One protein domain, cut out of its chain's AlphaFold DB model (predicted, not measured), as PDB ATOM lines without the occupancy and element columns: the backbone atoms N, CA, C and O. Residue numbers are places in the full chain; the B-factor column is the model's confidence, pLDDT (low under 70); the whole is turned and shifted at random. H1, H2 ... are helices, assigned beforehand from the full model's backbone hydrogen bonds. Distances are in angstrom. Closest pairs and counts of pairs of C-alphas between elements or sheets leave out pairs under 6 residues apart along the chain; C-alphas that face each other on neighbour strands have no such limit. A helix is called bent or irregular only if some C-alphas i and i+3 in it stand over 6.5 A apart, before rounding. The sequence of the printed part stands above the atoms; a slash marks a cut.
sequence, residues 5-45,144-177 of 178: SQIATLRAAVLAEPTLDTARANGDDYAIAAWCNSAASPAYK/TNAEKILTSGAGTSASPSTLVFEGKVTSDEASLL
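What this domain is: This is residues 5 to 45 and 144 to 177 of the 178 residues of an uncharacterized protein of Candidatus Accumulibacter sp. SK-01 (UniProt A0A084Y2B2). Five short helices gather toward one end of an elongated model, with H2 and H3 folded as a helical hairpin, H4 across from H3 at a wide angle and touching H1, and the little H5 packed on H3. The opposite end is made of loops: the long stretch 151 to 170 runs out beyond H4 to Ala 158 and folds back to reach H5. The printed part has 75 residues with five named helices, in the order H1, H2, H3, H4, H5, and no named strand; the class is all helix. The whole is compact, with a radius of gyration of the C-alphas of 12.3 A, and it spans 40 by 22 by 17 A.

Where its parts are: Find C-alpha 5 at (127.713, 164.836, 167.484); from there H1, the longest helix, runs through residues 5 to 16, 17.1 A from first to last C-alpha. Next come H2, residues 18 to 26, 14.0 A, and H3, residues 29 to 37, 12.3 A. H2 is irregular: C-alphas 19 and 22 are 7.5 A apart. Look beyond the cut for C-alpha 145 at (126.040, 149.346, 172.354), where H4 begins; it covers residues 145 to 150, 8.6 A. H5, residues 171 to 174, measures 4.8 A and ends with C-alpha 174 at (121.126, 153.929, 161.325).

How they stand to each other: Begin at H3, the hub, which touches H2, H4 and H5. H2 and H3 form a hairpin at a shallow tilt of 27 degrees, opposite ways; their closest C-alphas, those of Ala 23 and Ala 31, are 6.1 A apart. H3 touches H4 about perpendicular, at 75 degrees, with the C-alphas of Cys 36 and Ala 146 closest at 4.8 A. H3 touches H5, where the C-alphas of Asp 29 and Ser 171 come closest, at 5.2 A. H1 touches H4 at a steep tilt of 50 degrees, opposite ways; the closest C-alphas are those of Gln 6 and Leu 150, at 6.5 A. H1 and H3 are close but not clearly touching, with the C-alphas of Val 14 and Ile 32 closest at 7.6 A. H2 is apart from H4 and from H5. In H1, H3 and H4 every O i to N i+4 pair is within hydrogen-bond range; in H2 3 of 5 are, and H5 is too short for such a pair.

The domain as a whole: The two C-alphas farthest apart are those of Asn 26 and Ala 158, at 40.5 A. Residues 46 to 143 are not printed, and C-alphas 45 and 144 stand 9.5 A apart across this cut. The links H1 to H2 and H2 to H3 are tight, and H4 to H5 is a long link of 20 residues. The mean pLDDT of the printed part is 95.7, and no printed residue is under 70.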
ATOM      1  N   SER A   5     126.545 165.318 166.744       95.25
ATOM      2  CA  SER A   5     127.713 164.836 167.484       95.25
ATOM      3  C   SER A   5     127.603 163.357 167.859       95.25
ATOM      4  O   SER A   5     128.576 162.620 167.718       95.25
ATOM      5  N   GLN A   6     126.422 162.900 168.290       96.62
ATOM      6  CA  GLN A   6     126.176 161.494 168.609       96.62
ATOM      7  C   GLN A   6     126.238 160.625 167.350       96.62
ATOM      8  O   GLN A   6     126.834 159.552 167.383       96.62
ATOM      9  N   ILE A   7     125.694 161.108 166.229       97.12
ATOM     10  CA  ILE A   7     125.785 160.440 164.924       97.12
ATOM     11  C   ILE A   7     127.249 160.279 164.520       97.12
ATOM     12  O   ILE A   7     127.651 159.181 164.155       97.12
ATOM     13  N   ALA A   8     128.071 161.327 164.627       96.88
ATOM     14  CA  ALA A   8     129.487 161.247 164.274       96.88
ATOM     15  C   ALA A   8     130.251 160.217 165.127       96.88
ATOM     16  O   ALA A   8     130.997 159.399 164.585       96.88
ATOM     17  N   THR A   9     130.043 160.214 166.450       97.31
ATOM     18  CA  THR A   9     130.672 159.244 167.362       97.31
ATOM     19  C   THR A   9     130.208 157.817 167.078       97.31
ATOM     20  O   THR A   9     131.031 156.906 166.984       97.31
ATOM     21  N   LEU A  10     128.901 157.613 166.910       96.94
ATOM     22  CA  LEU A  10     128.340 156.288 166.678       96.94
ATOM     23  C   LEU A  10     128.701 155.756 165.286       96.94
ATOM     24  O   LEU A  10     129.028 154.579 165.174       96.94
ATOM     25  N   ARG A  11     128.747 156.610 164.254       97.56
ATOM     26  CA  ARG A  11     129.222 156.264 162.903       97.56
ATOM     27  C   ARG A  11     130.653 155.744 162.941       97.56
ATOM     28  O   ARG A  11     130.937 154.701 162.368       97.56
ATOM     29  N   ALA A  12     131.555 156.434 163.642       97.81
ATOM     30  CA  ALA A  12     132.942 155.989 163.757       97.81
ATOM     31  C   ALA A  12     133.046 154.584 164.379       97.81
ATOM     32  O   ALA A  12     133.814 153.753 163.900       97.81
ATOM     33  N   ALA A  13     132.238 154.299 165.404       97.00
ATOM     34  CA  ALA A  13     132.181 152.976 166.019       97.00
ATOM     35  C   ALA A  13     131.543 151.923 165.098       97.00
ATOM     36  O   ALA A  13     132.083 150.829 164.964       97.00
ATOM     37  N   VAL A  14     130.439 152.263 164.424       97.38
ATOM     38  CA  VAL A  14     129.764 151.383 163.462       97.38
ATOM     39  C   VAL A  14     130.696 151.018 162.318       97.38
ATOM     40  O   VAL A  14     130.714 149.853 161.955       97.38
ATOM     41  N   LEU A  15     131.491 151.952 161.786       97.12
ATOM     42  CA  LEU A  15     132.479 151.701 160.728       97.12
ATOM     43  C   LEU A  15     133.633 150.796 161.180       97.12
ATOM     44  O   LEU A  15     134.153 150.021 160.376       97.12
ATOM     45  N   ALA A  16     134.025 150.892 162.451       96.88
ATOM     46  CA  ALA A  16     135.099 150.095 163.037       96.88
ATOM     47  C   ALA A  16     134.659 148.680 163.454       96.88
ATOM     48  O   ALA A  16     135.519 147.833 163.679       96.88
ATOM     49  N   GLU A  17     133.353 148.425 163.570       96.50
ATOM     50  CA  GLU A  17     132.794 147.136 163.979       96.50
ATOM     51  C   GLU A  17     132.779 146.136 162.804       96.50
ATOM     52  O   GLU A  17     131.998 146.322 161.863       96.50
ATOM     53  N   PRO A  18     133.585 145.053 162.837       96.06
ATOM     54  CA  PRO A  18     133.689 144.122 161.710       96.06
ATOM     55  C   PRO A  18     132.417 143.300 161.484       96.06
ATOM     56  O   PRO A  18     132.108 142.920 160.355       96.06
ATOM     57  N   THR A  19     131.633 143.031 162.538       96.44
ATOM     58  CA  THR A  19     130.385 142.256 162.399       96.44
ATOM     59  C   THR A  19     129.324 142.972 161.561       96.44
ATOM     60  O   THR A  19     128.391 142.330 161.077       96.44
ATOM     61  N   LEU A  20     129.486 144.278 161.330       97.25
ATOM     62  CA  LEU A  20     128.584 145.093 160.524       97.25
ATOM     63  C   LEU A  20     129.035 145.278 159.069       97.25
ATOM     64  O   LEU A  20     128.281 145.862 158.298       97.25
ATOM     65  N   ASP A  21     130.192 144.756 158.644       96.19
ATOM     66  CA  ASP A  21     130.726 144.979 157.286       96.19
ATOM     67  C   ASP A  21     129.732 144.593 156.180       96.19
ATOM     68  O   ASP A  21     129.500 145.360 155.244       96.19
ATOM     69  N   THR A  22     129.086 143.429 156.317       96.44
ATOM     70  CA  THR A  22     128.079 142.955 155.348       96.44
ATOM     71  C   THR A  22     126.820 143.820 155.376       96.44
ATOM     72  O   THR A  22     126.276 144.147 154.322       96.44
ATOM     73  N   ALA A  23     126.372 144.227 156.567       96.44
ATOM     74  CA  ALA A  23     125.210 145.096 156.713       96.44
ATOM     75  C   ALA A  23     125.461 146.465 156.063       96.44
ATOM     76  O   ALA A  23     124.636 146.936 155.283       96.44
ATOM     77  N   ARG A  24     126.642 147.061 156.286       96.12
ATOM     78  CA  ARG A  24     127.041 148.332 155.661       96.12
ATOM     79  C   ARG A  24     127.133 148.216 154.139       96.12
ATOM     80  O   ARG A  24     126.581 149.063 153.440       96.12
ATOM     81  N   ALA A  25     127.767 147.157 153.626       95.50
ATOM     82  CA  ALA A  25     127.917 146.926 152.186       95.50
ATOM     83  C   ALA A  25     126.569 146.761 151.462       95.50
ATOM     84  O   ALA A  25     126.408 147.249 150.344       95.50
ATOM     85  N   ASN A  26     125.594 146.123 152.114       95.81
ATOM     86  CA  ASN A  26     124.264 145.883 151.552       95.81
ATOM     87  C   ASN A  26     123.258 147.014 151.836       95.81
ATOM     88  O   ASN A  26     122.145 146.969 151.315       95.81
ATOM     89  N   GLY A  27     123.618 148.016 152.650       95.44
ATOM     90  CA  GLY A  27     122.680 149.043 153.116       95.44
ATOM     91  C   GLY A  27     121.578 148.493 154.029       95.44
ATOM     92  O   GLY A  27     120.451 148.976 153.992       95.44
ATOM     93  N   ASP A  28     121.885 147.458 154.813       97.00
ATOM     94  CA  ASP A  28     120.968 146.867 155.789       97.00
ATOM     95  C   ASP A  28     120.965 147.684 157.090       97.00
ATOM     96  O   ASP A  28     121.589 147.338 158.101       97.00
ATOM     97  N   ASP A  29     120.251 148.807 157.051       97.19
ATOM     98  CA  ASP A  29     120.140 149.736 158.177       97.19
ATOM     99  C   ASP A  29     119.396 149.115 159.377       97.19
ATOM    100  O   ASP A  29     119.602 149.518 160.525       97.19
ATOM    101  N   TYR A  30     118.573 148.080 159.150       97.44
ATOM    102  CA  TYR A  30     117.905 147.339 160.222       97.44
ATOM    103  C   TYR A  30     118.897 146.518 161.042       97.44
ATOM    104  O   TYR A  30     118.808 146.514 162.272       97.44
ATOM    105  N   ALA A  31     119.861 145.858 160.395       97.62
ATOM    106  CA  ALA A  31     120.912 145.119 161.090       97.62
ATOM    107  C   ALA A  31     121.819 146.050 161.915       97.62
ATOM    108  O   ALA A  31     122.154 145.730 163.059       97.62
ATOM    109  N   ILE A  32     122.154 147.232 161.387       97.88
ATOM    110  CA  ILE A  32     122.940 148.245 162.111       97.88
ATOM    111  C   ILE A  32     122.161 148.755 163.331       97.88
ATOM    112  O   ILE A  32     122.683 148.745 164.449       97.88
ATOM    113  N   ALA A  33     120.889 149.128 163.154       98.00
ATOM    114  CA  ALA A  33     120.026 149.546 164.258       98.00
ATOM    115  C   ALA A  33     119.880 148.442 165.321       98.00
ATOM    116  O   ALA A  33     119.937 148.716 166.523       98.00
ATOM    117  N   ALA A  34     119.720 147.182 164.906       98.06
ATOM    118  CA  ALA A  34     119.626 146.044 165.815       98.06
ATOM    119  C   ALA A  34     120.903 145.878 166.651       98.06
ATOM    120  O   ALA A  34     120.817 145.712 167.870       98.06
ATOM    121  N   TRP A  35     122.079 145.997 166.033       98.06
ATOM    122  CA  TRP A  35     123.353 145.960 166.748       98.06
ATOM    123  C   TRP A  35     123.484 147.111 167.747       98.06
ATOM    124  O   TRP A  35     123.813 146.864 168.910       98.06
ATOM    125  N   CYS A  36     123.157 148.347 167.350       98.06
ATOM    126  CA  CYS A  36     123.202 149.506 168.245       98.06
ATOM    127  C   CYS A  36     122.326 149.310 169.491       98.06
ATOM    128  O   CYS A  36     122.738 149.682 170.587       98.06
ATOM    129  N   ASN A  37     121.146 148.703 169.327       98.19
ATOM    130  CA  ASN A  37     120.162 148.488 170.393       98.19
ATOM    131  C   ASN A  37     120.378 147.197 171.201       98.19
ATOM    132  O   ASN A  37     119.686 146.977 172.197       98.19
ATOM    133  N   SER A  38     121.298 146.329 170.781       97.94
ATOM    134  CA  SER A  38     121.638 145.114 171.522       97.94
ATOM    135  C   SER A  38     122.436 145.432 172.790       97.94
ATOM    136  O   SER A  38     123.086 146.477 172.888       97.94
ATOM    137  N   ALA A  39     122.365 144.538 173.781       97.12
ATOM    138  CA  ALA A  39     123.101 144.686 175.032       97.12
ATOM    139  C   ALA A  39     124.613 144.717 174.772       97.12
ATOM    140  O   ALA A  39     125.143 143.882 174.035       97.12
ATOM    141  N   ALA A  40     125.308 145.662 175.402       96.44
ATOM    142  CA  ALA A  40     126.742 145.786 175.231       96.44
ATOM    143  C   ALA A  40     127.489 144.563 175.781       96.44
ATOM    144  O   ALA A  40     127.215 144.092 176.886       96.44
ATOM    145  N   SER A  41     128.485 144.095 175.024       93.19
ATOM    146  CA  SER A  41     129.412 143.044 175.446       93.19
ATOM    147  C   SER A  41     130.855 143.571 175.429       93.19
ATOM    148  O   SER A  41     131.267 144.174 174.436       93.19
ATOM    149  N   PRO A  42     131.638 143.424 176.517       93.56
ATOM    150  CA  PRO A  42     131.209 142.995 177.852       93.56
ATOM    151  C   PRO A  42     130.157 143.940 178.456       93.56
ATOM    152  O   PRO A  42     130.058 145.102 178.040       93.56
ATOM    153  N   ALA A  43     129.402 143.428 179.438       95.69
ATOM    154  CA  ALA A  43     128.326 144.153 180.110       95.69
ATOM    155  C   ALA A  43     128.813 145.504 180.648       95.69
ATOM    156  O   ALA A  43     129.858 145.591 181.296       95.69
ATOM    157  N   TYR A  44     128.037 146.550 180.378       97.38
ATOM    158  CA  TYR A  44     128.376 147.927 180.709       97.38
ATOM    159  C   TYR A  44     127.222 148.554 181.487       97.38
ATOM    160  O   TYR A  44     126.102 148.628 180.988       97.38
ATOM    161  N   LYS A  45     127.482 148.976 182.725       97.75
ATOM    162  CA  LYS A  45     126.469 149.501 183.642       97.75
ATOM    163  C   LYS A  45     126.315 151.007 183.513       97.75
ATOM    164  O   LYS A  45     127.291 151.761 183.538       97.75
ATOM    165  N   THR A 144     122.912 149.470 176.164       97.75
ATOM    166  CA  THR A 144     123.059 149.046 174.767       97.75
ATOM    167  C   THR A 144     124.428 149.448 174.204       97.75
ATOM    168  O   THR A 144     125.144 150.256 174.807       97.75
ATOM    169  N   ASN A 145     124.812 148.918 173.037       97.44
ATOM    170  CA  ASN A 145     126.040 149.346 172.354       97.44
ATOM    171  C   ASN A 145     126.043 150.855 172.087       97.44
ATOM    172  O   ASN A 145     127.031 151.522 172.398       97.44
ATOM    173  N   ALA A 146     124.936 151.408 171.582       97.56
ATOM    174  CA  ALA A 146     124.821 152.844 171.325       97.56
ATOM    175  C   ALA A 146     125.015 153.668 172.607       97.56
ATOM    176  O   ALA A 146     125.818 154.596 172.635       97.56
ATOM    177  N   GLU A 147     124.336 153.299 173.694       97.31
ATOM    178  CA  GLU A 147     124.468 153.989 174.982       97.31
ATOM    179  C   GLU A 147     125.897 153.922 175.535       97.31
ATOM    180  O   GLU A 147     126.417 154.935 176.001       97.31
ATOM    181  N   LYS A 148     126.553 152.757 175.445       96.75
ATOM    182  CA  LYS A 148     127.954 152.562 175.855       96.75
ATOM    183  C   LYS A 148     128.922 153.421 175.040       96.75
ATOM    184  O   LYS A 148     129.861 153.967 175.606       96.75
ATOM    185  N   ILE A 149     128.719 153.519 173.728       96.44
ATOM    186  CA  ILE A 149     129.589 154.289 172.827       96.44
ATOM    187  C   ILE A 149     129.449 155.793 173.081       96.44
ATOM    188  O   ILE A 149     130.429 156.529 173.010       96.44
ATOM    189  N   LEU A 150     128.232 156.251 173.378       96.19
ATOM    190  CA  LEU A 150     127.921 157.673 173.550       96.19
ATOM    191  C   LEU A 150     128.180 158.199 174.966       96.19
ATOM    192  O   LEU A 150     128.171 159.411 175.180       96.19
ATOM    193  N   THR A 151     128.398 157.317 175.939       93.56
ATOM    194  CA  THR A 151     128.745 157.701 177.309       93.56
ATOM    195  C   THR A 151     130.255 157.684 177.538       93.56
ATOM    196  O   THR A 151     131.021 157.039 176.830       93.56
ATOM    197  N   SER A 152     130.691 158.367 178.594       80.12
ATOM    198  CA  SER A 152     132.038 158.248 179.150       80.12
ATOM    199  C   SER A 152     131.989 157.627 180.551       80.12
ATOM    200  O   SER A 152     130.976 157.721 181.249       80.12
ATOM    201  N   GLY A 153     133.072 156.962 180.960       82.75
ATOM    202  CA  GLY A 153     133.206 156.338 182.281       82.75
ATOM    203  C   GLY A 153     133.533 154.844 182.233       82.75
ATOM    204  O   GLY A 153     133.615 154.237 181.165       82.75
ATOM    205  N   ALA A 154     133.743 154.253 183.411       89.00
ATOM    206  CA  ALA A 154     134.159 152.856 183.536       89.00
ATOM    207  C   ALA A 154     133.032 151.857 183.220       89.00
ATOM    208  O   ALA A 154     133.320 150.747 182.781       89.00
ATOM    209  N   GLY A 155     131.769 152.234 183.453       95.06
ATOM    210  CA  GLY A 155     130.605 151.379 183.212       95.06
ATOM    211  C   GLY A 155     130.607 150.078 184.007       95.06
ATOM    212  O   GLY A 155     130.160 149.048 183.509       95.06
ATOM    213  N   THR A 156     131.134 150.092 185.230       96.06
ATOM    214  CA  THR A 156     131.144 148.912 186.108       96.06
ATOM    215  C   THR A 156     130.006 148.992 187.115       96.06
ATOM    216  O   THR A 156     129.528 150.077 187.424       96.06
ATOM    217  N   SER A 157     129.608 147.872 187.724       93.94
ATOM    218  CA  SER A 157     128.590 147.893 188.792       93.94
ATOM    219  C   SER A 157     128.986 148.761 189.998       93.94
ATOM    220  O   SER A 157     128.127 149.256 190.725       93.94
ATOM    221  N   ALA A 158     130.290 148.946 190.241       93.06
ATOM    222  CA  ALA A 158     130.792 149.804 191.312       93.06
ATOM    223  C   ALA A 158     130.781 151.293 190.924       93.06
ATOM    224  O   ALA A 158     130.488 152.141 191.777       93.06
ATOM    225  N   SER A 159     131.068 151.580 189.648       93.56
ATOM    226  CA  SER A 159     131.099 152.915 189.046       93.56
ATOM    227  C   SER A 159     130.344 152.938 187.702       93.56
ATOM    228  O   SER A 159     130.973 152.897 186.635       93.56
ATOM    229  N   PRO A 160     128.995 152.965 187.738       96.88
ATOM    230  CA  PRO A 160     128.175 153.056 186.534       96.88
ATOM    231  C   PRO A 160     128.338 154.410 185.854       96.88
ATOM    232  O   PRO A 160     128.508 155.446 186.511       96.88
ATOM    233  N   SER A 161     128.236 154.411 184.531       96.75
ATOM    234  CA  SER A 161     128.351 155.630 183.732       96.75
ATOM    235  C   SER A 161     127.035 156.411 183.689       96.75
ATOM    236  O   SER A 161     125.954 155.874 183.937       96.75
ATOM    237  N   THR A 162     127.120 157.712 183.407       94.12
ATOM    238  CA  THR A 162     125.941 158.584 183.283       94.12
ATOM    239  C   THR A 162     125.547 158.695 181.819       94.12
ATOM    240  O   THR A 162     126.355 159.136 181.012       94.12
ATOM    241  N   LEU A 163     124.309 158.324 181.493       93.12
ATOM    242  CA  LEU A 163     123.814 158.348 180.119       93.12
ATOM    243  C   LEU A 163     123.836 159.758 179.517       93.12
ATOM    244  O   LEU A 163     123.417 160.729 180.146       93.12
ATOM    245  N   VAL A 164     124.284 159.827 178.264       92.19
ATOM    246  CA  VAL A 164     124.192 161.009 177.387       92.19
ATOM    247  C   VAL A 164     123.086 160.823 176.339       92.19
ATOM    248  O   VAL A 164     122.529 161.788 175.822       92.19
ATOM    249  N   PHE A 165     122.746 159.569 176.053       94.12
ATOM    250  CA  PHE A 165     121.661 159.152 175.179       94.12
ATOM    251  C   PHE A 165     120.900 158.022 175.871       94.12
ATOM    252  O   PHE A 165     121.522 157.149 176.466       94.12
ATOM    253  N   GLU A 166     119.573 158.044 175.785       93.38
ATOM    254  CA  GLU A 166     118.704 156.944 176.193       93.38
ATOM    255  C   GLU A 166     117.588 156.814 175.157       93.38
ATOM    256  O   GLU A 166     116.921 157.795 174.820       93.38
ATOM    257  N   GLY A 167     117.395 155.605 174.636       92.31
ATOM    258  CA  GLY A 167     116.395 155.334 173.612       92.31
ATOM    259  C   GLY A 167     116.849 154.276 172.618       92.31
ATOM    260  O   GLY A 167     117.893 153.647 172.781       92.31
ATOM    261  N   LYS A 168     116.034 154.080 171.579       94.94
ATOM    262  CA  LYS A 168     116.356 153.180 170.472       94.94
ATOM    263  C   LYS A 168     116.916 153.968 169.298       94.94
ATOM    264  O   LYS A 168     116.339 154.988 168.935       94.94
ATOM    265  N   VAL A 169     117.981 153.453 168.692       97.25
ATOM    266  CA  VAL A 169     118.439 153.883 167.366       97.25
ATOM    267  C   VAL A 169     117.491 153.286 166.330       97.25
ATOM    268  O   VAL A 169     117.302 152.069 166.291       97.25
ATOM    269  N   THR A 170     116.846 154.135 165.541       97.06
ATOM    270  CA  THR A 170     115.937 153.731 164.456       97.06
ATOM    271  C   THR A 170     116.708 153.318 163.198       97.06
ATOM    272  O   THR A 170     117.892 153.619 163.074       97.06
ATOM    273  N   SER A 171     116.051 152.644 162.248       95.44
ATOM    274  CA  SER A 171     116.642 152.362 160.927       95.44
ATOM    275  C   SER A 171     117.001 153.649 160.177       95.44
ATOM    276  O   SER A 171     118.050 153.723 159.550       95.44
ATOM    277  N   ASP A 172     116.172 154.687 160.304       95.31
ATOM    278  CA  ASP A 172     116.408 155.978 159.652       95.31
ATOM    279  C   ASP A 172     117.666 156.653 160.211       95.31
ATOM    280  O   ASP A 172     118.510 157.130 159.454       95.31
ATOM    281  N   GLU A 173     117.852 156.629 161.533       96.38
ATOM    282  CA  GLU A 173     119.092 157.090 162.163       96.38
ATOM    283  C   GLU A 173     120.281 156.196 161.798       96.38
ATOM    284  O   GLU A 173     121.372 156.712 161.566       96.38
ATOM    285  N   ALA A 174     120.082 154.877 161.703       96.06
ATOM    286  CA  ALA A 174     121.126 153.929 161.325       96.06
ATOM    287  C   ALA A 174     121.632 154.137 159.891       96.06
ATOM    288  O   ALA A 174     122.829 153.978 159.649       96.06
ATOM    289  N   SER A 175     120.774 154.603 158.979       95.50
ATOM    290  CA  SER A 175     121.174 154.989 157.619       95.50
ATOM    291  C   SER A 175     122.234 156.097 157.595       95.50
ATOM    292  O   SER A 175     123.025 156.182 156.654       95.50
ATOM    293  N   LEU A 176     122.303 156.915 158.655       95.94
ATOM    294  CA  LEU A 176     123.301 157.968 158.839       95.94
ATOM    295  C   LEU A 176     124.611 157.447 159.462       95.94
ATOM    296  O   LEU A 176     125.533 158.242 159.646       95.94
ATOM    297  N   LEU A 177     124.716 156.165 159.824       95.56
ATOM    298  CA  LEU A 177     125.864 155.583 160.542       95.56
ATOM    299  C   LEU A 177     126.782 154.713 159.674       95.56
ATOM    300  O   LEU A 177     127.831 154.291 160.163       95.56
TER     301      LEU A 177